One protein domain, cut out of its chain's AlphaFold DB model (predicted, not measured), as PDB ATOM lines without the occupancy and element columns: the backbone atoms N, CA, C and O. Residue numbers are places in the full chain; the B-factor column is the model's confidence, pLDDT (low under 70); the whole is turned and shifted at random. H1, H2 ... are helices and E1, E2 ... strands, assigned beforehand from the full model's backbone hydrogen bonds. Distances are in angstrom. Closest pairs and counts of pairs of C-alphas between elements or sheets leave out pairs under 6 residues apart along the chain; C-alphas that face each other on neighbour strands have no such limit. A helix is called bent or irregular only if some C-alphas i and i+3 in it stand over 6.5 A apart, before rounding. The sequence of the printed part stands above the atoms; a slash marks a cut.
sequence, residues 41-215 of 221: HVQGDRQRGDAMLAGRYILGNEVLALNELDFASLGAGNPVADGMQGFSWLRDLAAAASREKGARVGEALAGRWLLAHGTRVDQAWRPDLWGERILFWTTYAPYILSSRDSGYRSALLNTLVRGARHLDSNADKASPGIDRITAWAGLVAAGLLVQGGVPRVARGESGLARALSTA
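Overview. This is residues 41 to 215 of the 221 residues of an uncharacterized protein of Sphingomonas sediminicola (UniProt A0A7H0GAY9). Picture a helical body in two halves: on one side H6, H8, H9 and H10 make an up-and-down bundle with mostly steep crossings, and on the other the short helices H1, H2, H4 and H7 gather round the kinked helix H5. H6 lies near the middle of the whole, H3 packs on it, and a small two-strand hairpin, E1 and E2, sits beyond H1 and H3 on the side away from the bundle. The printed part has 175 residues, with ten named helices and two named strands in the order H1 E1 E2 H2 H3 H4 H5 H6 H7 H8 H9 H10; the sheet E1 - E2 is antiparallel and the class is mostly helix. It is compact, with a radius of gyration of the C-alphas of 15.5 A and spans of 42 by 37 by 32 A.

Along the chain. Find C-alpha 46 at (-1.720, 43.687, 30.901), where H1 begins and runs to residue 53. Read on to E1, residues 56 to 59, E2, 62 to 65, H2, 71 to 74, H3, 79 to 86, and H4, 89 to 96. H5, residues 99 to 117, is 25.2 A long with a kink of 28 degrees near residue 106. H6, residues 127 to 139, spans 18.4 A, and H7 holds residues 141 to 144. From C-alpha 150 at (-29.160, 31.479, 35.166) H8 runs 33.7 A to residue 173, with a kink of 56 degrees near residue 167; it is irregular, C-alphas 169 and 172 being 7.8 A apart. H9, residues 178 to 193, is 21.5 A long. H10, residues 198 to 213, is 23.6 A long and ends at C-alpha 213, (-9.894, 35.972, -1.793); it is irregular, C-alphas 199 and 202 being 7.1 A apart.

Arrangement. Start at the hub, H5, which touches five helices. Look at Ala 103 and Tyr 143, whose C-alphas, 4.2 A apart, are the closest of H5 and H7, which touch. H4 and H5 form a helical hairpin. H1 touches H4, about perpendicular at 76 degrees. H2 touches H5 residues 112 to 117 alone. In the hairpin E1 and E2, N 57 and O 64 are within hydrogen-bond range at 2.9 A. H3 touches H6, closest at the C-alphas of Gly 86 and Leu 129, 4.9 A. H6 touches H9 at a steep tilt of 41 degrees, with the C-alphas of Gly 131 and Gly 186 closest at 3.9 A. H9 and H10 form a helical hairpin at a shallow tilt of 22 degrees. Every O i to N i+4 pair is within hydrogen-bond range in H1, H3, H4, H6 and H9; the counts are 13 of 15 in H5, 17 of 20 in H8 and 10 of 12 in H10, while H2 and H7 are too short for such a pair.

Size, cuts and confidence. The two C-alphas farthest apart, those of Arg 148 and Thr 214, are 44.2 A apart. The printed part has no cut and no long link. Its mean pLDDT is 95.8, and no printed residue is under 70.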
ATOM      1  N   HIS A  41      -4.205  32.194  21.587       93.06
ATOM      2  CA  HIS A  41      -2.743  32.161  21.618       93.06
ATOM      3  C   HIS A  41      -2.128  33.561  21.560       93.06
ATOM      4  O   HIS A  41      -0.926  33.709  21.772       93.06
ATOM      5  N   VAL A  42      -2.938  34.589  21.302       95.69
ATOM      6  CA  VAL A  42      -2.489  35.975  21.311       95.69
ATOM      7  C   VAL A  42      -2.435  36.482  22.747       95.69
ATOM      8  O   VAL A  42      -3.399  36.385  23.511       95.69
ATOM      9  N   GLN A  43      -1.292  37.052  23.116       94.62
ATOM     10  CA  GLN A  43      -1.106  37.655  24.427       94.62
ATOM     11  C   GLN A  43      -1.911  38.957  24.541       94.62
ATOM     12  O   GLN A  43      -1.890  39.793  23.640       94.62
ATOM     13  N   GLY A  44      -2.620  39.125  25.659       96.69
ATOM     14  CA  GLY A  44      -3.291  40.381  25.994       96.69
ATOM     15  C   GLY A  44      -2.362  41.425  26.593       96.69
ATOM     16  O   GLY A  44      -1.332  41.099  27.188       96.69
ATOM     17  N   ASP A  45      -2.768  42.683  26.481       97.75
ATOM     18  CA  ASP A  45      -2.088  43.815  27.089       97.75
ATOM     19  C   ASP A  45      -2.482  43.929  28.570       97.75
ATOM     20  O   ASP A  45      -3.600  44.308  28.934       97.75
ATOM     21  N   ARG A  46      -1.529  43.604  29.450       98.00
ATOM     22  CA  ARG A  46      -1.720  43.687  30.901       98.00
ATOM     23  C   ARG A  46      -2.037  45.113  31.361       98.00
ATOM     24  O   ARG A  46      -2.864  45.259  32.252       98.00
ATOM     25  N   GLN A  47      -1.427  46.146  30.777       97.94
ATOM     26  CA  GLN A  47      -1.653  47.530  31.206       97.94
ATOM     27  C   GLN A  47      -3.082  47.978  30.893       97.94
ATOM     28  O   GLN A  47      -3.733  48.599  31.736       97.94
ATOM     29  N   ARG A  48      -3.608  47.605  29.718       97.94
ATOM     30  CA  ARG A  48      -5.021  47.840  29.374       97.94
ATOM     31  C   ARG A  48      -5.958  47.078  30.303       97.94
ATOM     32  O   ARG A  48      -6.926  47.652  30.796       97.94
ATOM     33  N   GLY A  49      -5.647  45.819  30.605       98.25
ATOM     34  CA  GLY A  49      -6.421  45.031  31.561       98.25
ATOM     35  C   GLY A  49      -6.423  45.633  32.970       98.25
ATOM     36  O   GLY A  49      -7.479  45.728  33.595       98.25
ATOM     37  N   ASP A  50      -5.276  46.109  33.459       98.56
ATOM     38  CA  ASP A  50      -5.167  46.793  34.752       98.56
ATOM     39  C   ASP A  50      -5.963  48.107  34.764       98.56
ATOM     40  O   ASP A  50      -6.639  48.409  35.752       98.56
ATOM     41  N   ALA A  51      -5.971  48.855  33.655       98.31
ATOM     42  CA  ALA A  51      -6.824  50.031  33.508       98.31
ATOM     43  C   ALA A  51      -8.315  49.671  33.625       98.31
ATOM     44  O   ALA A  51      -9.042  50.352  34.354       98.31
ATOM     45  N   MET A  52      -8.757  48.566  33.009       98.38
ATOM     46  CA  MET A  52     -10.146  48.097  33.127       98.38
ATOM     47  C   MET A  52     -10.508  47.712  34.556       98.38
ATOM     48  O   MET A  52     -11.585  48.064  35.038       98.38
ATOM     49  N   LEU A  53      -9.602  47.029  35.260       98.06
ATOM     50  CA  LEU A  53      -9.774  46.715  36.680       98.06
ATOM     51  C   LEU A  53      -9.855  47.982  37.542       98.06
ATOM     52  O   LEU A  53     -10.532  47.973  38.569       98.06
ATOM     53  N   ALA A  54      -9.200  49.063  37.115       97.94
ATOM     54  CA  ALA A  54      -9.276  50.391  37.718       97.94
ATOM     55  C   ALA A  54     -10.460  51.240  37.204       97.94
ATOM     56  O   ALA A  54     -10.520  52.434  37.488       97.94
ATOM     57  N   GLY A  55     -11.400  50.656  36.454       97.75
ATOM     58  CA  GLY A  55     -12.612  51.340  35.996       97.75
ATOM     59  C   GLY A  55     -12.431  52.216  34.756       97.75
ATOM     60  O   GLY A  55     -13.273  53.075  34.508       97.75
ATOM     61  N   ARG A  56     -11.365  52.021  33.971       98.19
ATOM     62  CA  ARG A  56     -11.084  52.788  32.748       98.19
ATOM     63  C   ARG A  56     -10.873  51.867  31.550       98.19
ATOM     64  O   ARG A  56     -10.144  50.891  31.644       98.19
ATOM     65  N   TYR A  57     -11.457  52.201  30.409       98.06
ATOM     66  CA  TYR A  57     -11.099  51.600  29.124       98.06
ATOM     67  C   TYR A  57     -10.287  52.609  28.320       98.06
ATOM     68  O   TYR A  57     -10.692  53.761  28.207       98.06
ATOM     69  N   ILE A  58      -9.121  52.193  27.824       95.69
ATOM     70  CA  ILE A  58      -8.170  53.075  27.145       95.69
ATOM     71  C   ILE A  58      -7.895  52.508  25.759       95.69
ATOM     72  O   ILE A  58      -7.474  51.355  25.636       95.69
ATOM     73  N   LEU A  59      -8.098  53.329  24.731       93.12
ATOM     74  CA  LEU A  59      -7.742  53.003  23.358       93.12
ATOM     75  C   LEU A  59      -7.092  54.219  22.694       93.12
ATOM     76  O   LEU A  59      -7.725  55.255  22.507       93.12
ATOM     77  N   GLY A  60      -5.811  54.095  22.346       90.88
ATOM     78  CA  GLY A  60      -5.026  55.240  21.886       90.88
ATOM     79  C   GLY A  60      -5.015  56.345  22.946       90.88
ATOM     80  O   GLY A  60      -4.626  56.099  24.086       90.88
ATOM     81  N   ASN A  61      -5.480  57.537  22.569       91.31
ATOM     82  CA  ASN A  61      -5.565  58.697  23.461       91.31
ATOM     83  C   ASN A  61      -6.950  58.857  24.113       91.31
ATOM     84  O   ASN A  61      -7.155  59.789  24.888       91.31
ATOM     85  N   GLU A  62      -7.901  57.979  23.796       94.25
ATOM     86  CA  GLU A  62      -9.262  58.047  24.320       94.25
ATOM     87  C   GLU A  62      -9.396  57.208  25.591       94.25
ATOM     88  O   GLU A  62      -8.877  56.092  25.693       94.25
ATOM     89  N   VAL A  63     -10.108  57.761  26.575       95.56
ATOM     90  CA  VAL A  63     -10.356  57.127  27.871       95.56
ATOM     91  C   VAL A  63     -11.851  57.152  28.155       95.56
ATOM     92  O   VAL A  63     -12.450  58.220  28.240       95.56
ATOM     93  N   LEU A  64     -12.445  55.976  28.355       96.44
ATOM     94  CA  LEU A  64     -13.818  55.827  28.830       96.44
ATOM     95  C   LEU A  64     -13.824  55.441  30.308       96.44
ATOM     96  O   LEU A  64     -13.219  54.441  30.708       96.44
ATOM     97  N   ALA A  65     -14.553  56.203  31.117       97.44
ATOM     98  CA  ALA A  65     -14.832  55.851  32.499       97.44
ATOM     99  C   ALA A  65     -15.937  54.777  32.539       97.44
ATOM    100  O   ALA A  65     -17.077  54.999  32.129       97.44
ATOM    101  N   LEU A  66     -15.605  53.569  33.001       97.06
ATOM    102  CA  LEU A  66     -16.515  52.419  32.946       97.06
ATOM    103  C   LEU A  66     -17.720  52.577  33.879       97.06
ATOM    104  O   LEU A  66     -18.781  52.017  33.607       97.06
ATOM    105  N   ASN A  67     -17.588  53.329  34.970       94.25
ATOM    106  CA  ASN A  67     -18.702  53.676  35.858       94.25
ATOM    107  C   ASN A  67     -19.747  54.567  35.162       94.25
ATOM    108  O   ASN A  67     -20.930  54.429  35.451       94.25
ATOM    109  N   GLU A  68     -19.329  55.408  34.218       94.12
ATOM    110  CA  GLU A  68     -20.185  56.361  33.495       94.12
ATOM    111  C   GLU A  68     -20.650  55.839  32.126       94.12
ATOM    112  O   GLU A  68     -21.534  56.421  31.506       94.12
ATOM    113  N   LEU A  69     -20.088  54.720  31.655       95.94
ATOM    114  CA  LEU A  69     -20.373  54.160  30.331       95.94
ATOM    115  C   LEU A  69     -21.869  53.842  30.099       95.94
ATOM    116  O   LEU A  69     -22.401  52.859  30.610       95.94
ATOM    117  N   ASP A  70     -22.545  54.572  29.224       95.81
ATOM    118  CA  ASP A  70     -23.861  54.161  28.729       95.81
ATOM    119  C   ASP A  70     -23.741  53.505  27.351       95.81
ATOM    120  O   ASP A  70     -23.535  54.180  26.345       95.81
ATOM    121  N   PHE A  71     -23.915  52.181  27.286       96.50
ATOM    122  CA  PHE A  71     -23.911  51.457  26.010       96.50
ATOM    123  C   PHE A  71     -25.006  51.936  25.049       96.50
ATOM    124  O   PHE A  71     -24.775  51.948  23.843       96.50
ATOM    125  N   ALA A  72     -26.170  52.369  25.548       94.75
ATOM    126  CA  ALA A  72     -27.252  52.840  24.686       94.75
ATOM    127  C   ALA A  72     -26.877  54.130  23.940       94.75
ATOM    128  O   ALA A  72     -27.315  54.320  22.803       94.75
ATOM    129  N   SER A  73     -26.037  54.964  24.557       94.56
ATOM    130  CA  SER A  73     -25.569  56.240  24.010       94.56
ATOM    131  C   SER A  73     -24.179  56.168  23.364       94.56
ATOM    132  O   SER A  73     -23.819  57.073  22.618       94.56
ATOM    133  N   LEU A  74     -23.408  55.099  23.604       95.12
ATOM    134  CA  LEU A  74     -22.021  54.950  23.136       95.12
ATOM    135  C   LEU A  74     -21.872  55.022  21.607       95.12
ATOM    136  O   LEU A  74     -20.867  55.517  21.102       95.12
ATOM    137  N   GLY A  75     -22.861  54.518  20.868       93.19
ATOM    138  CA  GLY A  75     -22.779  54.459  19.412       93.19
ATOM    139  C   GLY A  75     -21.988  53.266  18.864       93.19
ATOM    140  O   GLY A  75     -21.639  52.329  19.590       93.19
ATOM    141  N   ALA A  76     -21.743  53.316  17.554       91.81
ATOM    142  CA  ALA A  76     -20.763  52.520  16.817       91.81
ATOM    143  C   ALA A  76     -20.221  53.362  15.642       91.81
ATOM    144  O   ALA A  76     -20.888  54.294  15.191       91.81
ATOM    145  N   GLY A  77     -19.035  53.031  15.134       89.94
ATOM    146  CA  GLY A  77     -18.385  53.705  14.001       89.94
ATOM    147  C   GLY A  77     -17.225  54.630  14.371       89.94
ATOM    148  O   GLY A  77     -16.699  55.310  13.495       89.94
ATOM    149  N   ASN A  78     -16.816  54.659  15.641       92.94
ATOM    150  CA  ASN A  78     -15.550  55.257  16.064       92.94
ATOM    151  C   ASN A  78     -14.706  54.212  16.815       92.94
ATOM    152  O   ASN A  78     -15.286  53.285  17.386       92.94
ATOM    153  N   PRO A  79     -13.366  54.346  16.849       94.38
ATOM    154  CA  PRO A  79     -12.492  53.299  17.369       94.38
ATOM    155  C   PRO A  79     -12.774  52.883  18.817       94.38
ATOM    156  O   PRO A  79     -12.814  51.686  19.097       94.38
ATOM    157  N   VAL A  80     -12.985  53.825  19.746       95.38
ATOM    158  CA  VAL A  80     -13.197  53.475  21.163       95.38
ATOM    159  C   VAL A  80     -14.558  52.830  21.398       95.38
ATOM    160  O   VAL A  80     -14.653  51.860  22.153       95.38
ATOM    161  N   ALA A  81     -15.604  53.316  20.722       96.00
ATOM    162  CA  ALA A  81     -16.918  52.696  20.770       96.00
ATOM    163  C   ALA A  81     -16.856  51.293  20.171       96.00
ATOM    164  O   ALA A  81     -17.283  50.345  20.819       96.00
ATOM    165  N   ASP A  82     -16.263  51.143  18.988       97.25
ATOM    166  CA  ASP A  82     -16.156  49.860  18.298       97.25
ATOM    167  C   ASP A  82     -15.333  48.856  19.103       97.25
ATOM    168  O   ASP A  82     -15.779  47.730  19.274       97.25
ATOM    169  N   GLY A  83     -14.218  49.261  19.719       96.88
ATOM    170  CA  GLY A  83     -13.442  48.384  20.601       96.88
ATOM    171  C   GLY A  83     -14.211  47.952  21.858       96.88
ATOM    172  O   GLY A  83     -14.173  46.785  22.261       96.88
ATOM    173  N   MET A  84     -14.985  48.860  22.459       97.75
ATOM    174  CA  MET A  84     -15.837  48.537  23.607       97.75
ATOM    175  C   MET A  84     -17.006  47.619  23.206       97.75
ATOM    176  O   MET A  84     -17.341  46.681  23.940       97.75
ATOM    177  N   GLN A  85     -17.594  47.850  22.028       97.81
ATOM    178  CA  GLN A  85     -18.609  46.999  21.418       97.81
ATOM    179  C   GLN A  85     -18.004  45.651  20.980       97.81
ATOM    180  O   GLN A  85     -18.653  44.640  21.136       97.81
ATOM    181  N   GLY A  86     -16.769  45.546  20.509       97.50
ATOM    182  CA  GLY A  86     -16.193  44.299  19.984       97.50
ATOM    183  C   GLY A  86     -15.872  43.237  21.042       97.50
ATOM    184  O   GLY A  86     -15.872  42.041  20.756       97.50
ATOM    185  N   PHE A  87     -15.666  43.651  22.298       98.50
ATOM    186  CA  PHE A  87     -15.259  42.785  23.419       98.50
ATOM    187  C   PHE A  87     -13.848  42.181  23.297       98.50
ATOM    188  O   PHE A  87     -13.490  41.322  24.108       98.50
ATOM    189  N   SER A  88     -13.001  42.674  22.387       97.44
ATOM    190  CA  SER A  88     -11.582  42.282  22.327       97.44
ATOM    191  C   SER A  88     -10.822  42.559  23.621       97.44
ATOM    192  O   SER A  88      -9.916  41.812  23.989       97.44
ATOM    193  N   TRP A  89     -11.270  43.552  24.388       98.25
ATOM    194  CA  TRP A  89     -10.761  43.873  25.720       98.25
ATOM    195  C   TRP A  89     -10.875  42.729  26.743       98.25
ATOM    196  O   TRP A  89     -10.199  42.758  27.771       98.25
ATOM    197  N   LEU A  90     -11.677  41.685  26.485       98.56
ATOM    198  CA  LEU A  90     -11.691  40.478  27.322       98.56
ATOM    199  C   LEU A  90     -10.321  39.787  27.358       98.56
ATOM    200  O   LEU A  90      -9.960  39.217  28.390       98.56
ATOM    201  N   ARG A  91      -9.544  39.874  26.270       98.38
ATOM    202  CA  ARG A  91      -8.167  39.369  26.213       98.38
ATOM    203  C   ARG A  91      -7.254  40.116  27.175       98.38
ATOM    204  O   ARG A  91      -6.534  39.482  27.946       98.38
ATOM    205  N   ASP A  92      -7.320  41.439  27.162       98.44
ATOM    206  CA  ASP A  92      -6.515  42.300  28.032       98.44
ATOM    207  C   ASP A  92      -6.900  42.092  29.503       98.44
ATOM    208  O   ASP A  92      -6.046  41.890  30.371       98.44
ATOM    209  N   LEU A  93      -8.204  42.013  29.785       98.31
ATOM    210  CA  LEU A  93      -8.722  41.704  31.115       98.31
ATOM    211  C   LEU A  93      -8.233  40.340  31.628       98.31
ATOM    212  O   LEU A  93      -7.857  40.218  32.797       98.31
ATOM    213  N   ALA A  94      -8.206  39.324  30.764       97.88
ATOM    214  CA  ALA A  94      -7.707  37.994  31.100       97.88
ATOM    215  C   ALA A  94      -6.185  37.950  31.312       97.88
ATOM    216  O   ALA A  94      -5.700  37.097  32.055       97.88
ATOM    217  N   ALA A  95      -5.429  38.860  30.693       98.00
ATOM    218  CA  ALA A  95      -3.997  39.000  30.939       98.00
ATOM    219  C   ALA A  95      -3.710  39.640  32.310       98.00
ATOM    220  O   ALA A  95      -2.743  39.266  32.979       98.00
ATOM    221  N   ALA A  96      -4.551  40.579  32.749       98.12
ATOM    222  CA  ALA A  96      -4.354  41.327  33.990       98.12
ATOM    223  C   ALA A  96      -4.908  40.638  35.248       98.12
ATOM    224  O   ALA A  96      -4.362  40.814  36.340       98.12
ATOM    225  N   ALA A  97      -5.972  39.840  35.126       96.25
ATOM    226  CA  ALA A  97      -6.718  39.330  36.273       96.25
ATOM    227  C   ALA A  97      -6.846  37.805  36.307       96.25
ATOM    228  O   ALA A  97      -6.921  37.135  35.283       96.25
ATOM    229  N   SER A  98      -7.001  37.259  37.518       95.31
ATOM    230  CA  SER A  98      -7.557  35.915  37.668       95.31
ATOM    231  C   SER A  98      -8.981  35.864  37.111       95.31
ATOM    232  O   SER A  98      -9.696  36.873  37.101       95.31
ATOM    233  N   ARG A  99      -9.433  34.663  36.733       93.50
ATOM    234  CA  ARG A  99     -10.807  34.423  36.264       93.50
ATOM    235  C   ARG A  99     -11.855  35.026  37.195       93.50
ATOM    236  O   ARG A  99     -12.800  35.639  36.723       93.50
ATOM    237  N   GLU A 100     -11.699  34.868  38.508       92.38
ATOM    238  CA  GLU A 100     -12.674  35.384  39.471       92.38
ATOM    239  C   GLU A 100     -12.726  36.918  39.477       92.38
ATOM    240  O   GLU A 100     -13.811  37.498  39.419       92.38
ATOM    241  N   LYS A 101     -11.566  37.585  39.524       94.56
ATOM    242  CA  LYS A 101     -11.498  39.052  39.559       94.56
ATOM    243  C   LYS A 101     -11.955  39.653  38.228       94.56
ATOM    244  O   LYS A 101     -12.766  40.575  38.230       94.56
ATOM    245  N   GLY A 102     -11.482  39.102  37.111       96.69
ATOM    246  CA  GLY A 102     -11.858  39.550  35.774       96.69
ATOM    247  C   GLY A 102     -13.340  39.319  35.478       96.69
ATOM    248  O   GLY A 102     -13.985  40.202  34.921       96.69
ATOM    249  N   ALA A 103     -13.921  38.196  35.921       96.88
ATOM    250  CA  ALA A 103     -15.334  37.910  35.675       96.88
ATOM    251  C   ALA A 103     -16.275  38.974  36.254       96.88
ATOM    252  O   ALA A 103     -17.287  39.288  35.638       96.88
ATOM    253  N   ARG A 104     -15.924  39.604  37.383       95.12
ATOM    254  CA  ARG A 104     -16.737  40.693  37.954       95.12
ATOM    255  C   ARG A 104     -16.862  41.883  36.997       95.12
ATOM    256  O   ARG A 104     -17.945  42.444  36.872       95.12
ATOM    257  N   VAL A 105     -15.775  42.251  36.317       97.25
ATOM    258  CA  VAL A 105     -15.766  43.346  35.331       97.25
ATOM    259  C   VAL A 105     -16.416  42.894  34.023       97.25
ATOM    260  O   VAL A 105     -17.298  43.577  33.505       97.25
ATOM    261  N   GLY A 106     -16.029  41.717  33.524       98.12
ATOM    262  CA  GLY A 106     -16.543  41.155  32.275       98.12
ATOM    263  C   GLY A 106     -18.061  40.977  32.287       98.12
ATOM    264  O   GLY A 106     -18.741  41.432  31.368       98.12
ATOM    265  N   GLU A 107     -18.611  40.378  33.345       98.00
ATOM    266  CA  GLU A 107     -20.052  40.135  33.485       98.00
ATOM    267  C   GLU A 107     -20.849  41.423  33.682       98.00
ATOM    268  O   GLU A 107     -21.946  41.544  33.139       98.00
ATOM    269  N   ALA A 108     -20.303  42.409  34.400       96.75
ATOM    270  CA  ALA A 108     -20.959  43.704  34.564       96.75
ATOM    271  C   ALA A 108     -21.090  44.446  33.222       96.75
ATOM    272  O   ALA A 108     -22.166  44.952  32.888       96.75
ATOM    273  N   LEU A 109     -20.019  44.477  32.424       98.38
ATOM    274  CA  LEU A 109     -20.021  45.120  31.108       98.38
ATOM    275  C   LEU A 109     -20.881  44.347  30.099       98.38
ATOM    276  O   LEU A 109     -21.690  44.954  29.401       98.38
ATOM    277  N   ALA A 110     -20.785  43.015  30.072       98.38
ATOM    278  CA  ALA A 110     -21.646  42.167  29.247       98.38
ATOM    279  C   ALA A 110     -23.132  42.321  29.610       98.38
ATOM    280  O   ALA A 110     -23.980  42.412  28.725       98.38
ATOM    281  N   GLY A 111     -23.456  42.393  30.904       97.62
ATOM    282  CA  GLY A 111     -24.814  42.622  31.395       97.62
ATOM    283  C   GLY A 111     -25.386  43.951  30.906       97.62
ATOM    284  O   GLY A 111     -26.461  43.966  30.309       97.62
ATOM    285  N   ARG A 112     -24.648  45.054  31.075       97.69
ATOM    286  CA  ARG A 112     -25.056  46.381  30.575       97.69
ATOM    287  C   ARG A 112     -25.203  46.405  29.055       97.69
ATOM    288  O   ARG A 112     -26.171  46.967  28.550       97.69
ATOM    289  N   TRP A 113     -24.312  45.729  28.335       98.06
ATOM    290  CA  TRP A 113     -24.427  45.583  26.887       98.06
ATOM    291  C   TRP A 113     -25.719  44.849  26.485       98.06
ATOM    292  O   TRP A 113     -26.460  45.312  25.618       98.06
ATOM    293  N   LEU A 114     -26.039  43.732  27.152       97.69
ATOM    294  CA  LEU A 114     -27.275  42.976  26.910       97.69
ATOM    295  C   LEU A 114     -28.525  43.816  27.189       97.69
ATOM    296  O   LEU A 114     -29.514  43.678  26.471       97.69
ATOM    297  N   LEU A 115     -28.492  44.681  28.201       96.25
ATOM    298  CA  LEU A 115     -29.590  45.601  28.496       96.25
ATOM    299  C   LEU A 115     -29.810  46.621  27.376       96.25
ATOM    300  O   LEU A 115     -30.954  46.845  26.985       96.25
ATOM    301  N   ALA A 116     -28.730  47.196  26.844       96.25
ATOM    302  CA  ALA A 116     -28.798  48.214  25.798       96.25
ATOM    303  C   ALA A 116     -29.175  47.640  24.420       96.25
ATOM    304  O   ALA A 116     -30.024  48.197  23.722       96.25
ATOM    305  N   HIS A 117     -28.576  46.508  24.037       96.69
ATOM    306  CA  HIS A 117     -28.604  46.009  22.655       96.69
ATOM    307  C   HIS A 117     -29.127  44.577  22.521       96.69
ATOM    308  O   HIS A 117     -29.337  44.077  21.416       96.69
ATOM    309  N   GLY A 118     -29.362  43.873  23.628       94.69
ATOM    310  CA  GLY A 118     -29.738  42.465  23.594       94.69
ATOM    311  C   GLY A 118     -31.125  42.209  23.005       94.69
ATOM    312  O   GLY A 118     -31.389  41.096  22.570       94.69
ATOM    313  N   THR A 119     -32.048  43.167  22.949       89.38
ATOM    314  CA  THR A 119     -33.429  42.922  22.468       89.38
ATOM    315  C   THR A 119     -33.663  43.230  21.000       89.38
ATOM    316  O   THR A 119     -34.632  42.720  20.441       89.38
ATOM    317  N   ARG A 120     -32.807  44.037  20.375       90.81
ATOM    318  CA  ARG A 120     -33.043  44.606  19.046       90.81
ATOM    319  C   ARG A 120     -31.767  44.601  18.219       90.81
ATOM    320  O   ARG A 120     -30.683  44.674  18.775       90.81
ATOM    321  N   VAL A 121     -31.923  44.538  16.902       93.12
ATOM    322  CA  VAL A 121     -30.817  44.752  15.964       93.12
ATOM    323  C   VAL A 121     -30.669  46.257  15.767       93.12
ATOM    324  O   VAL A 121     -31.620  46.912  15.347       93.12
ATOM    325  N   ASP A 122     -29.505  46.797  16.102       95.25
ATOM    326  CA  ASP A 122     -29.144  48.208  15.941       95.25
ATOM    327  C   ASP A 122     -27.671  48.332  15.506       95.25
ATOM    328  O   ASP A 122     -27.067  47.355  15.065       95.25
ATOM    329  N   GLN A 123     -27.080  49.523  15.599       95.69
ATOM    330  CA  GLN A 123     -25.694  49.761  15.179       95.69
ATOM    331  C   GLN A 123     -24.655  48.872  15.891       95.69
ATOM    332  O   GLN A 123     -23.628  48.559  15.299       95.69
ATOM    333  N   ALA A 124     -24.920  48.394  17.116       96.56
ATOM    334  CA  ALA A 124     -24.008  47.499  17.837       96.56
ATOM    335  C   ALA A 124     -24.005  46.060  17.279       96.56
ATOM    336  O   ALA A 124     -23.170  45.241  17.669       96.56
ATOM    337  N   TRP A 125     -24.943  45.753  16.372       97.56
ATOM    338  CA  TRP A 125     -25.051  44.490  15.639       97.56
ATOM    339  C   TRP A 125     -24.383  44.548  14.258       97.56
ATOM    340  O   TRP A 125     -24.616  43.657  13.440       97.56
ATOM    341  N   ARG A 126     -23.567  45.578  13.978       97.94
ATOM    342  CA  ARG A 126     -22.765  45.653  12.748       97.94
ATOM    343  C   ARG A 126     -22.007  44.326  12.539       97.94
ATOM    344  O   ARG A 126     -21.495  43.784  13.523       97.94
ATOM    345  N   PRO A 127     -21.969  43.748  11.320       98.44
ATOM    346  CA  PRO A 127     -21.537  42.358  11.159       98.44
ATOM    347  C   PRO A 127     -20.099  42.076  11.622       98.44
ATOM    348  O   PRO A 127     -19.843  41.014  12.183       98.44
ATOM    349  N   ASP A 128     -19.176  43.014  11.443       98.38
ATOM    350  CA  ASP A 128     -17.793  42.934  11.929       98.38
ATOM    351  C   ASP A 128     -17.721  42.894  13.466       98.38
ATOM    352  O   ASP A 128     -17.179  41.934  14.016       98.38
ATOM    353  N   LEU A 129     -18.380  43.832  14.162       98.44
ATOM    354  CA  LEU A 129     -18.472  43.850  15.631       98.44
ATOM    355  C   LEU A 129     -19.080  42.562  16.185       98.44
ATOM    356  O   LEU A 129     -18.704  42.074  17.250       98.44
ATOM    357  N   TRP A 130     -20.063  42.003  15.484       97.75
ATOM    358  CA  TRP A 130     -20.699  40.755  15.889       97.75
ATOM    359  C   TRP A 130     -19.802  39.542  15.646       97.75
ATOM    360  O   TRP A 130     -19.774  38.631  16.477       97.75
ATOM    361  N   GLY A 131     -19.052  39.543  14.543       98.38
ATOM    362  CA  GLY A 131     -18.028  38.544  14.264       98.38
ATOM    363  C   GLY A 131     -16.967  38.514  15.359       98.38
ATOM    364  O   GLY A 131     -16.755  37.471  15.981       98.38
ATOM    365  N   GLU A 132     -16.390  39.677  15.663       98.56
ATOM    366  CA  GLU A 132     -15.402  39.864  16.728       98.56
ATOM    367  C   GLU A 132     -15.957  39.377  18.067       98.56
ATOM    368  O   GLU A 132     -15.360  38.548  18.755       98.56
ATOM    369  N   ARG A 133     -17.173  39.796  18.402       98.19
ATOM    370  CA  ARG A 133     -17.777  39.430  19.674       98.19
ATOM    371  C   ARG A 133     -18.037  37.947  19.820       98.19
ATOM    372  O   ARG A 133     -17.874  37.434  20.919       98.19
ATOM    373  N   ILE A 134     -18.424  37.236  18.764       98.06
ATOM    374  CA  ILE A 134     -18.545  35.776  18.844       98.06
ATOM    375  C   ILE A 134     -17.179  35.154  19.146       98.06
ATOM    376  O   ILE A 134     -17.099  34.289  20.022       98.06
ATOM    377  N   LEU A 135     -16.112  35.609  18.482       98.31
ATOM    378  CA  LEU A 135     -14.752  35.123  18.733       98.31
ATOM    379  C   LEU A 135     -14.357  35.346  20.201       98.31
ATOM    380  O   LEU A 135     -13.967  34.398  20.884       98.31
ATOM    381  N   PHE A 136     -14.548  36.554  20.736       98.56
ATOM    382  CA  PHE A 136     -14.157  36.864  22.113       98.56
ATOM    383  C   PHE A 136     -15.110  36.294  23.169       98.56
ATOM    384  O   PHE A 136     -14.648  35.781  24.185       98.56
ATOM    385  N   TRP A 137     -16.426  36.291  22.951       98.31
ATOM    386  CA  TRP A 137     -17.380  35.714  23.905       98.31
ATOM    387  C   TRP A 137     -17.223  34.203  24.046       98.31
ATOM    388  O   TRP A 137     -17.400  33.672  25.143       98.31
ATOM    389  N   THR A 138     -16.906  33.500  22.958       97.81
ATOM    390  CA  THR A 138     -16.688  32.048  23.011       97.81
ATOM    391  C   THR A 138     -15.331  31.695  23.611       97.81
ATOM    392  O   THR A 138     -15.262  30.777  24.421       97.81
ATOM    393  N   THR A 139     -14.275  32.448  23.294       98.00
ATOM    394  CA  THR A 139     -12.911  32.216  23.802       98.00
ATOM    395  C   THR A 139     -12.760  32.611  25.272       98.00
ATOM    396  O   THR A 139     -12.191  31.881  26.080       98.00
ATOM    397  N   TYR A 140     -13.354  33.739  25.660       98.06
ATOM    398  CA  TYR A 140     -13.311  34.273  27.021       98.06
ATOM    399  C   TYR A 140     -14.612  34.031  27.784       98.06
ATOM    400  O   TYR A 140     -14.898  34.708  28.772       98.06
ATOM    401  N   ALA A 141     -15.373  33.005  27.395       97.50
ATOM    402  CA  ALA A 141     -16.581  32.572  28.092       97.50
ATOM    403  C   ALA A 141     -16.394  32.447  29.623       97.50
ATOM    404  O   ALA A 141     -17.267  32.897  30.365       97.50
ATOM    405  N   PRO A 142     -15.258  31.935  30.147       95.75
ATOM    406  CA  PRO A 142     -14.977  31.916  31.585       95.75
ATOM    407  C   PRO A 142     -15.022  33.284  32.294       95.75
ATOM    408  O   PRO A 142     -15.196  33.311  33.508       95.75
ATOM    409  N   TYR A 143     -14.881  34.400  31.583       97.38
ATOM    410  CA  TYR A 143     -14.944  35.757  32.141       97.38
ATOM    411  C   TYR A 143     -16.334  36.394  32.038       97.38
ATOM    412  O   TYR A 143     -16.568  37.429  32.648       97.38
ATOM    413  N   ILE A 144     -17.258  35.800  31.279       97.38
ATOM    414  CA  ILE A 144     -18.594  36.374  31.048       97.38
ATOM    415  C   ILE A 144     -19.742  35.386  31.280       97.38
ATOM    416  O   ILE A 144     -20.894  35.789  31.211       97.38
ATOM    417  N   LEU A 145     -19.481  34.103  31.541       95.38
ATOM    418  CA  LEU A 145     -20.489  33.062  31.800       95.38
ATOM    419  C   LEU A 145     -20.304  32.370  33.164       95.38
ATOM    420  O   LEU A 145     -20.904  31.321  33.408       95.38
ATOM    421  N   SER A 146     -19.500  32.941  34.062       90.00
ATOM    422  CA  SER A 146     -19.234  32.402  35.405       90.00
ATOM    423  C   SER A 146     -20.303  32.741  36.441       90.00
ATOM    424  O   SER A 146     -20.333  32.125  37.509       90.00
ATOM    425  N   SER A 147     -21.174  33.698  36.130       89.81
ATOM    426  CA  SER A 147     -22.235  34.192  36.997       89.81
ATOM    427  C   SER A 147     -23.103  33.053  37.503       89.81
ATOM    428  O   SER A 147     -23.401  32.111  36.767       89.81
ATOM    429  N   ARG A 148     -23.587  33.161  38.744       89.25
ATOM    430  CA  ARG A 148     -24.585  32.236  39.305       89.25
ATOM    431  C   ARG A 148     -25.999  32.505  38.777       89.25
ATOM    432  O   ARG A 148     -26.823  31.592  38.809       89.25
ATOM    433  N   ASP A 149     -26.259  33.668  38.178       91.12
ATOM    434  CA  ASP A 149     -27.559  34.011  37.590       91.12
ATOM    435  C   ASP A 149     -27.813  33.227  36.284       91.12
ATOM    436  O   ASP A 149     -27.154  33.421  35.258       91.12
ATOM    437  N   SER A 150     -28.781  32.305  36.320       90.25
ATOM    438  CA  SER A 150     -29.160  31.479  35.166       90.25
ATOM    439  C   SER A 150     -29.893  32.255  34.070       90.25
ATOM    440  O   SER A 150     -29.803  31.874  32.899       90.25
ATOM    441  N   GLY A 151     -30.585  33.339  34.423       90.69
ATOM    442  CA  GLY A 151     -31.225  34.254  33.488       90.69
ATOM    443  C   GLY A 151     -30.185  35.001  32.664       90.69
ATOM    444  O   GLY A 151     -30.247  34.952  31.440       90.69
ATOM    445  N   TYR A 152     -29.171  35.577  33.310       94.62
ATOM    446  CA  TYR A 152     -28.050  36.222  32.621       94.62
ATOM    447  C   TYR A 152     -27.328  35.271  31.659       94.62
ATOM    448  O   TYR A 152     -27.222  35.573  30.469       94.62
ATOM    449  N   ARG A 153     -26.922  34.077  32.123       94.75
ATOM    450  CA  ARG A 153     -26.251  33.091  31.252       94.75
ATOM    451  C   ARG A 153     -27.119  32.715  30.048       94.75
ATOM    452  O   ARG A 153     -26.632  32.643  28.921       94.75
ATOM    453  N   SER A 154     -28.418  32.518  30.274       92.75
ATOM    454  CA  SER A 154     -29.371  32.219  29.202       92.75
ATOM    455  C   SER A 154     -29.531  33.393  28.236       92.75
ATOM    456  O   SER A 154     -29.584  33.176  27.028       92.75
ATOM    457  N   ALA A 155     -29.610  34.629  28.731       95.00
ATOM    458  CA  ALA A 155     -29.723  35.825  27.903       95.00
ATOM    459  C   ALA A 155     -28.483  36.006  27.017       95.00
ATOM    460  O   ALA A 155     -28.629  36.226  25.813       95.00
ATOM    461  N   LEU A 156     -27.283  35.826  27.573       96.62
ATOM    462  CA  LEU A 156     -26.026  35.920  26.831       96.62
ATOM    463  C   LEU A 156     -25.958  34.871  25.714       96.62
ATOM    464  O   LEU A 156     -25.789  35.221  24.546       96.62
ATOM    465  N   LEU A 157     -26.197  33.595  26.036       95.56
ATOM    466  CA  LEU A 157     -26.145  32.497  25.061       95.56
ATOM    467  C   LEU A 157     -27.233  32.606  23.981       95.56
ATOM    468  O   LEU A 157     -26.960  32.394  22.801       95.56
ATOM    469  N   ASN A 158     -28.462  32.984  24.348       94.62
ATOM    470  CA  ASN A 158     -29.526  33.229  23.368       94.62
ATOM    471  C   ASN A 158     -29.193  34.409  22.445       94.62
ATOM    472  O   ASN A 158     -29.565  34.399  21.269       94.62
ATOM    473  N   THR A 159     -28.523  35.437  22.965       96.56
ATOM    474  CA  THR A 159     -28.092  36.592  22.170       96.56
ATOM    475  C   THR A 159     -26.976  36.214  21.209       96.56
ATOM    476  O   THR A 159     -27.090  36.532  20.030       96.56
ATOM    477  N   LEU A 160     -26.000  35.420  21.652       96.12
ATOM    478  CA  LEU A 160     -24.951  34.865  20.796       96.12
ATOM    479  C   LEU A 160     -25.545  34.049  19.634       96.12
ATOM    480  O   LEU A 160     -25.196  34.260  18.476       96.12
ATOM    481  N   VAL A 161     -26.526  33.178  19.903       94.62
ATOM    482  CA  VAL A 161     -27.193  32.376  18.855       94.62
ATOM    483  C   VAL A 161     -27.997  33.243  17.883       94.62
ATOM    484  O   VAL A 161     -28.040  32.956  16.683       94.62
ATOM    485  N   ARG A 162     -28.654  34.303  18.371       95.69
ATOM    486  CA  ARG A 162     -29.301  35.291  17.493       95.69
ATOM    487  C   ARG A 162     -28.274  36.042  16.655       95.69
ATOM    488  O   ARG A 162     -28.552  36.294  15.489       95.69
ATOM    489  N   GLY A 163     -27.105  36.333  17.212       96.19
ATOM    490  CA  GLY A 163     -26.019  36.964  16.480       96.19
ATOM    491  C   GLY A 163     -25.445  36.100  15.372       96.19
ATOM    492  O   GLY A 163     -25.331  36.565  14.246       96.19
ATOM    493  N   ALA A 164     -25.243  34.808  15.626       95.88
ATOM    494  CA  ALA A 164     -24.860  33.864  14.577       95.88
ATOM    495  C   ALA A 164     -25.889  33.830  13.426       95.88
ATOM    496  O   ALA A 164     -25.521  33.897  12.259       95.88
ATOM    497  N   ARG A 165     -27.195  33.814  13.741       95.38
ATOM    498  CA  ARG A 165     -28.262  33.908  12.719       95.38
ATOM    499  C   ARG A 165     -28.267  35.246  11.985       95.38
ATOM    500  O   ARG A 165     -28.626  35.297  10.815       95.38
ATOM    501  N   HIS A 166     -27.928  36.330  12.675       96.38
ATOM    502  CA  HIS A 166     -27.794  37.635  12.045       96.38
ATOM    503  C   HIS A 166     -26.653  37.613  11.020       96.38
ATOM    504  O   HIS A 166     -26.858  38.043   9.886       96.38
ATOM    505  N   LEU A 167     -25.499  37.041  11.374       96.75
ATOM    506  CA  LEU A 167     -24.351  36.923  10.477       96.75
ATOM    507  C   LEU A 167     -24.606  36.014   9.275       96.75
ATOM    508  O   LEU A 167     -24.184  36.379   8.182       96.75
ATOM    509  N   ASP A 168     -25.368  34.920   9.426       93.69
ATOM    510  CA  ASP A 168     -25.759  34.052   8.297       93.69
ATOM    511  C   ASP A 168     -26.285  34.860   7.092       93.69
ATOM    512  O   ASP A 168     -26.009  34.512   5.939       93.69
ATOM    513  N   SER A 169     -27.032  35.938   7.357       94.56
ATOM    514  CA  SER A 169     -27.682  36.774   6.338       94.56
ATOM    515  C   SER A 169     -27.004  38.123   6.092       94.56
ATOM    516  O   SER A 169     -27.344  38.789   5.116       94.56
ATOM    517  N   ASN A 170     -26.109  38.575   6.975       97.75
ATOM    518  CA  ASN A 170     -25.590  39.947   6.946       97.75
ATOM    519  C   ASN A 170     -24.062  40.044   6.915       97.75
ATOM    520  O   ASN A 170     -23.570  41.155   6.768       97.75
ATOM    521  N   ALA A 171     -23.310  38.942   7.005       97.69
ATOM    522  CA  ALA A 171     -21.844  38.992   7.007       97.69
ATOM    523  C   ALA A 171     -21.261  39.740   5.790       97.69
ATOM    524  O   ALA A 171     -20.383  40.582   5.955       97.69
ATOM    525  N   ASP A 172     -21.822  39.549   4.590       97.44
ATOM    526  CA  ASP A 172     -21.376  40.255   3.376       97.44
ATOM    527  C   ASP A 172     -21.680  41.768   3.371       97.44
ATOM    528  O   ASP A 172     -21.153  42.492   2.530       97.44
ATOM    529  N   LYS A 173     -22.490  42.272   4.316       97.12
ATOM    530  CA  LYS A 173     -22.757  43.713   4.474       97.12
ATOM    531  C   LYS A 173     -21.647  44.455   5.220       97.12
ATOM    532  O   LYS A 173     -21.677  45.681   5.244       97.12
ATOM    533  N   ALA A 174     -20.703  43.744   5.837       97.25
ATOM    534  CA  ALA A 174     -19.494  44.372   6.354       97.25
ATOM    535  C   ALA A 174     -18.635  44.931   5.208       97.25
ATOM    536  O   ALA A 174     -18.655  44.413   4.075       97.25
ATOM    537  N   SER A 175     -17.860  45.967   5.528       95.38
ATOM    538  CA  SER A 175     -16.864  46.546   4.630       95.38
ATOM    539  C   SER A 175     -15.918  45.454   4.104       95.38
ATOM    540  O   SER A 175     -15.564  44.542   4.859       95.38
ATOM    541  N   PRO A 176     -15.522  45.486   2.817       94.31
ATOM    542  CA  PRO A 176     -14.495  44.581   2.301       94.31
ATOM    543  C   PRO A 176     -13.208  44.624   3.142       94.31
ATOM    544  O   PRO A 176     -12.888  45.654   3.730       94.31
ATOM    545  N   GLY A 177     -12.464  43.516   3.178       94.94
ATOM    546  CA  GLY A 177     -11.247  43.389   3.982       94.94
ATOM    547  C   GLY A 177     -11.504  42.779   5.362       94.94
ATOM    548  O   GLY A 177     -12.314  41.856   5.506       94.94
ATOM    549  N   ILE A 178     -10.790  43.278   6.376       95.75
ATOM    550  CA  ILE A 178     -10.739  42.667   7.712       95.75
ATOM    551  C   ILE A 178     -12.109  42.597   8.399       95.75
ATOM    552  O   ILE A 178     -12.410  41.596   9.047       95.75
ATOM    553  N   ASP A 179     -12.971  43.591   8.196       96.81
ATOM    554  CA  ASP A 179     -14.319  43.648   8.771       96.81
ATOM    555  C   ASP A 179     -15.172  42.457   8.313       96.81
ATOM    556  O   ASP A 179     -15.740  41.714   9.121       96.81
ATOM    557  N   ARG A 180     -15.218  42.214   6.997       98.06
ATOM    558  CA  ARG A 180     -15.955  41.084   6.414       98.06
ATOM    559  C   ARG A 180     -15.316  39.740   6.738       98.06
ATOM    560  O   ARG A 180     -16.045  38.778   6.990       98.06
ATOM    561  N   ILE A 181     -13.985  39.659   6.770       98.31
ATOM    562  CA  ILE A 181     -13.276  38.453   7.227       98.31
ATOM    563  C   ILE A 181     -13.687  38.128   8.665       98.31
ATOM    564  O   ILE A 181     -14.046  36.989   8.959       98.31
ATOM    565  N   THR A 182     -13.706  39.131   9.540       98.38
ATOM    566  CA  THR A 182     -14.051  38.990  10.958       98.38
ATOM    567  C   THR A 182     -15.502  38.546  11.134       98.38
ATOM    568  O   THR A 182     -15.774  37.617  11.900       98.38
ATOM    569  N   ALA A 183     -16.431  39.125  10.365       98.56
ATOM    570  CA  ALA A 183     -17.832  38.707  10.335       98.56
ATOM    571  C   ALA A 183     -17.983  37.215   9.976       98.56
ATOM    572  O   ALA A 183     -18.649  36.459  10.689       98.56
ATOM    573  N   TRP A 184     -17.334  36.754   8.901       98.50
ATOM    574  CA  TRP A 184     -17.401  35.348   8.494       98.50
ATOM    575  C   TRP A 184     -16.660  34.406   9.450       98.50
ATOM    576  O   TRP A 184     -17.176  33.329   9.756       98.50
ATOM    577  N   ALA A 185     -15.507  34.812   9.988       98.31
ATOM    578  CA  ALA A 185     -14.759  34.043  10.982       98.31
ATOM    579  C   ALA A 185     -15.582  33.818  12.260       98.31
ATOM    580  O   ALA A 185     -15.653  32.696  12.767       98.31
ATOM    581  N   GLY A 186     -16.283  34.849  12.737       98.06
ATOM    582  CA  GLY A 186     -17.216  34.719  13.853       98.06
ATOM    583  C   GLY A 186     -18.358  33.742  13.559       98.06
ATOM    584  O   GLY A 186     -18.729  32.951  14.426       98.06
ATOM    585  N   LEU A 187     -18.888  33.712  12.331       98.12
ATOM    586  CA  LEU A 187     -19.920  32.738  11.960       98.12
ATOM    587  C   LEU A 187     -19.394  31.293  11.959       98.12
ATOM    588  O   LEU A 187     -20.083  30.398  12.461       98.12
ATOM    589  N   VAL A 188     -18.183  31.063  11.444       98.25
ATOM    590  CA  VAL A 188     -17.510  29.752  11.517       98.25
ATOM    591  C   VAL A 188     -17.328  29.339  12.978       98.25
ATOM    592  O   VAL A 188     -17.744  28.245  13.365       98.25
ATOM    593  N   ALA A 189     -16.805  30.236  13.819       97.75
ATOM    594  CA  ALA A 189     -16.626  29.986  15.246       97.75
ATOM    595  C   ALA A 189     -17.954  29.648  15.943       97.75
ATOM    596  O   ALA A 189     -18.021  28.684  16.704       97.75
ATOM    597  N   ALA A 190     -19.045  30.363  15.641       96.56
ATOM    598  CA  ALA A 190     -20.369  30.013  16.151       96.56
ATOM    599  C   ALA A 190     -20.813  28.611  15.712       96.56
ATOM    600  O   ALA A 190     -21.399  27.876  16.508       96.56
ATOM    601  N   GLY A 191     -20.540  28.233  14.460       95.88
ATOM    602  CA  GLY A 191     -20.862  26.912  13.925       95.88
ATOM    603  C   GLY A 191     -20.171  25.772  14.677       95.88
ATOM    604  O   GLY A 191     -20.783  24.729  14.908       95.88
ATOM    605  N   LEU A 192     -18.928  26.001  15.102       96.19
ATOM    606  CA  LEU A 192     -18.093  25.016  15.792       96.19
ATOM    607  C   LEU A 192     -18.293  24.997  17.312       96.19
ATOM    608  O   LEU A 192     -18.178  23.941  17.928       96.19
ATOM    609  N   LEU A 193     -18.579  26.148  17.931       96.38
ATOM    610  CA  LEU A 193     -18.522  26.317  19.390       96.38
ATOM    611  C   LEU A 193     -19.897  26.384  20.061       96.38
ATOM    612  O   LEU A 193     -19.996  26.187  21.273       96.38
ATOM    613  N   VAL A 194     -20.969  26.625  19.306       93.31
ATOM    614  CA  VAL A 194     -22.328  26.739  19.849       93.31
ATOM    615  C   VAL A 194     -23.109  25.462  19.583       93.31
ATOM    616  O   VAL A 194     -23.133  24.944  18.466       93.31
ATOM    617  N   GLN A 195     -23.814  24.965  20.600       90.25
ATOM    618  CA  GLN A 195     -24.671  23.793  20.449       90.25
ATOM    619  C   GLN A 195     -25.681  23.970  19.297       90.25
ATOM    620  O   GLN A 195     -26.461  24.924  19.271       90.25
ATOM    621  N   GLY A 196     -25.688  23.013  18.364       87.44
ATOM    622  CA  GLY A 196     -26.540  23.049  17.169       87.44
ATOM    623  C   GLY A 196     -26.042  23.982  16.057       87.44
ATOM    624  O   GLY A 196     -26.814  24.296  15.153       87.44
ATOM    625  N   GLY A 197     -24.786  24.439  16.123       88.38
ATOM    626  CA  GLY A 197     -24.171  25.345  15.151       88.38
ATOM    627  C   GLY A 197     -23.700  24.695  13.845       88.38
ATOM    628  O   GLY A 197     -23.636  25.394  12.837       88.38
ATOM    629  N   VAL A 198     -23.445  23.378  13.823       90.44
ATOM    630  CA  VAL A 198     -22.832  22.643  12.688       90.44
ATOM    631  C   VAL A 198     -23.420  22.974  11.305       90.44
ATOM    632  O   VAL A 198     -22.633  23.176  10.382       90.44
ATOM    633  N   PRO A 199     -24.749  23.133  11.119       92.25
ATOM    634  CA  PRO A 199     -25.310  23.506   9.816       92.25
ATOM    635  C   PRO A 199     -24.793  24.836   9.229       92.25
ATOM    636  O   PRO A 199     -25.027  25.111   8.056       92.25
ATOM    637  N   ARG A 200     -24.118  25.681  10.023       91.62
ATOM    638  CA  ARG A 200     -23.529  26.962   9.587       91.62
ATOM    639  C   ARG A 200     -22.127  26.836   9.025       91.62
ATOM    640  O   ARG A 200     -21.715  27.737   8.304       91.62
ATOM    641  N   VAL A 201     -21.409  25.756   9.338       94.81
ATOM    642  CA  VAL A 201     -19.970  25.637   9.061       94.81
ATOM    643  C   VAL A 201     -19.686  25.784   7.570       94.81
ATOM    644  O   VAL A 201     -18.986  26.713   7.191       94.81
ATOM    645  N   ALA A 202     -20.339  24.992   6.714       96.06
ATOM    646  CA  ALA A 202     -20.113  25.046   5.266       96.06
ATOM    647  C   ALA A 202     -20.384  26.438   4.660       96.06
ATOM    648  O   ALA A 202     -19.640  26.914   3.799       96.06
ATOM    649  N   ARG A 203     -21.438  27.126   5.125       95.50
ATOM    650  CA  ARG A 203     -21.754  28.497   4.690       95.50
ATOM    651  C   ARG A 203     -20.706  29.489   5.192       95.50
ATOM    652  O   ARG A 203     -20.275  30.338   4.416       95.50
ATOM    653  N   GLY A 204     -20.317  29.374   6.459       97.12
ATOM    654  CA  GLY A 204     -19.293  30.198   7.090       97.12
ATOM    655  C   GLY A 204     -17.944  30.071   6.392       97.12
ATOM    656  O   GLY A 204     -17.361  31.084   6.031       97.12
ATOM    657  N   GLU A 205     -17.489  28.847   6.125       97.88
ATOM    658  CA  GLU A 205     -16.229  28.560   5.428       97.88
ATOM    659  C   GLU A 205     -16.247  29.090   3.996       97.88
ATOM    660  O   GLU A 205     -15.316  29.770   3.575       97.88
ATOM    661  N   SER A 206     -17.343  28.860   3.268       97.38
ATOM    662  CA  SER A 206     -17.500  29.393   1.911       97.38
ATOM    663  C   SER A 206     -17.478  30.923   1.894       97.38
ATOM    664  O   SER A 206     -16.903  31.526   0.991       97.38
ATOM    665  N   GLY A 207     -18.131  31.569   2.864       97.44
ATOM    666  CA  GLY A 207     -18.129  33.024   3.007       97.44
ATOM    667  C   GLY A 207     -16.758  33.578   3.377       97.44
ATOM    668  O   GLY A 207     -16.288  34.522   2.746       97.44
ATOM    669  N   LEU A 208     -16.081  32.932   4.326       97.69
ATOM    670  CA  LEU A 208     -14.734  33.288   4.750       97.69
ATOM    671  C   LEU A 208     -13.730  33.154   3.600       97.69
ATOM    672  O   LEU A 208     -12.951  34.073   3.375       97.69
ATOM    673  N   ALA A 209     -13.794  32.069   2.825       97.12
ATOM    674  CA  ALA A 209     -12.939  31.864   1.660       97.12
ATOM    675  C   ALA A 209     -13.104  32.985   0.618       97.12
ATOM    676  O   ALA A 209     -12.110  33.525   0.140       97.12
ATOM    677  N   ARG A 210     -14.347  33.397   0.321       96.00
ATOM    678  CA  ARG A 210     -14.623  34.538  -0.578       96.00
ATOM    679  C   ARG A 210     -14.136  35.873  -0.011       96.00
ATOM    680  O   ARG A 210     -13.650  36.726  -0.750       96.00
ATOM    681  N   ALA A 211     -14.297  36.090   1.293       96.06
ATOM    682  CA  ALA A 211     -13.821  37.310   1.938       96.06
ATOM    683  C   ALA A 211     -12.290  37.402   1.883       96.06
ATOM    684  O   ALA A 211     -11.761  38.446   1.525       96.06
ATOM    685  N   LEU A 212     -11.588  36.296   2.145       95.31
ATOM    686  CA  LEU A 212     -10.130  36.221   2.045       95.31
ATOM    687  C   LEU A 212      -9.636  36.422   0.608       95.31
ATOM    688  O   LEU A 212      -8.677  37.156   0.402       95.31
ATOM    689  N   SER A 213     -10.302  35.829  -0.388       91.88
ATOM    690  CA  SER A 213      -9.894  35.972  -1.793       91.88
ATOM    691  C   SER A 213     -10.061  37.391  -2.338       91.88
ATOM    692  O   SER A 213      -9.472  37.722  -3.355       91.88
ATOM    693  N   THR A 214     -10.901  38.212  -1.704       87.38
ATOM    694  CA  THR A 214     -11.136  39.612  -2.097       87.38
ATOM    695  C   THR A 214     -10.372  40.613  -1.234       87.38
ATOM    696  O   THR A 214     -10.435  41.808  -1.503       87.38
ATOM    697  N   ALA A 215      -9.679  40.135  -0.198       81.62
ATOM    698  CA  ALA A 215      -8.899  40.955   0.721       81.62
ATOM    699  C   ALA A 215      -7.390  40.906   0.450       81.62
ATOM    700  O   ALA A 215      -6.679  41.726   1.010       81.62
TER     701      ALA A 215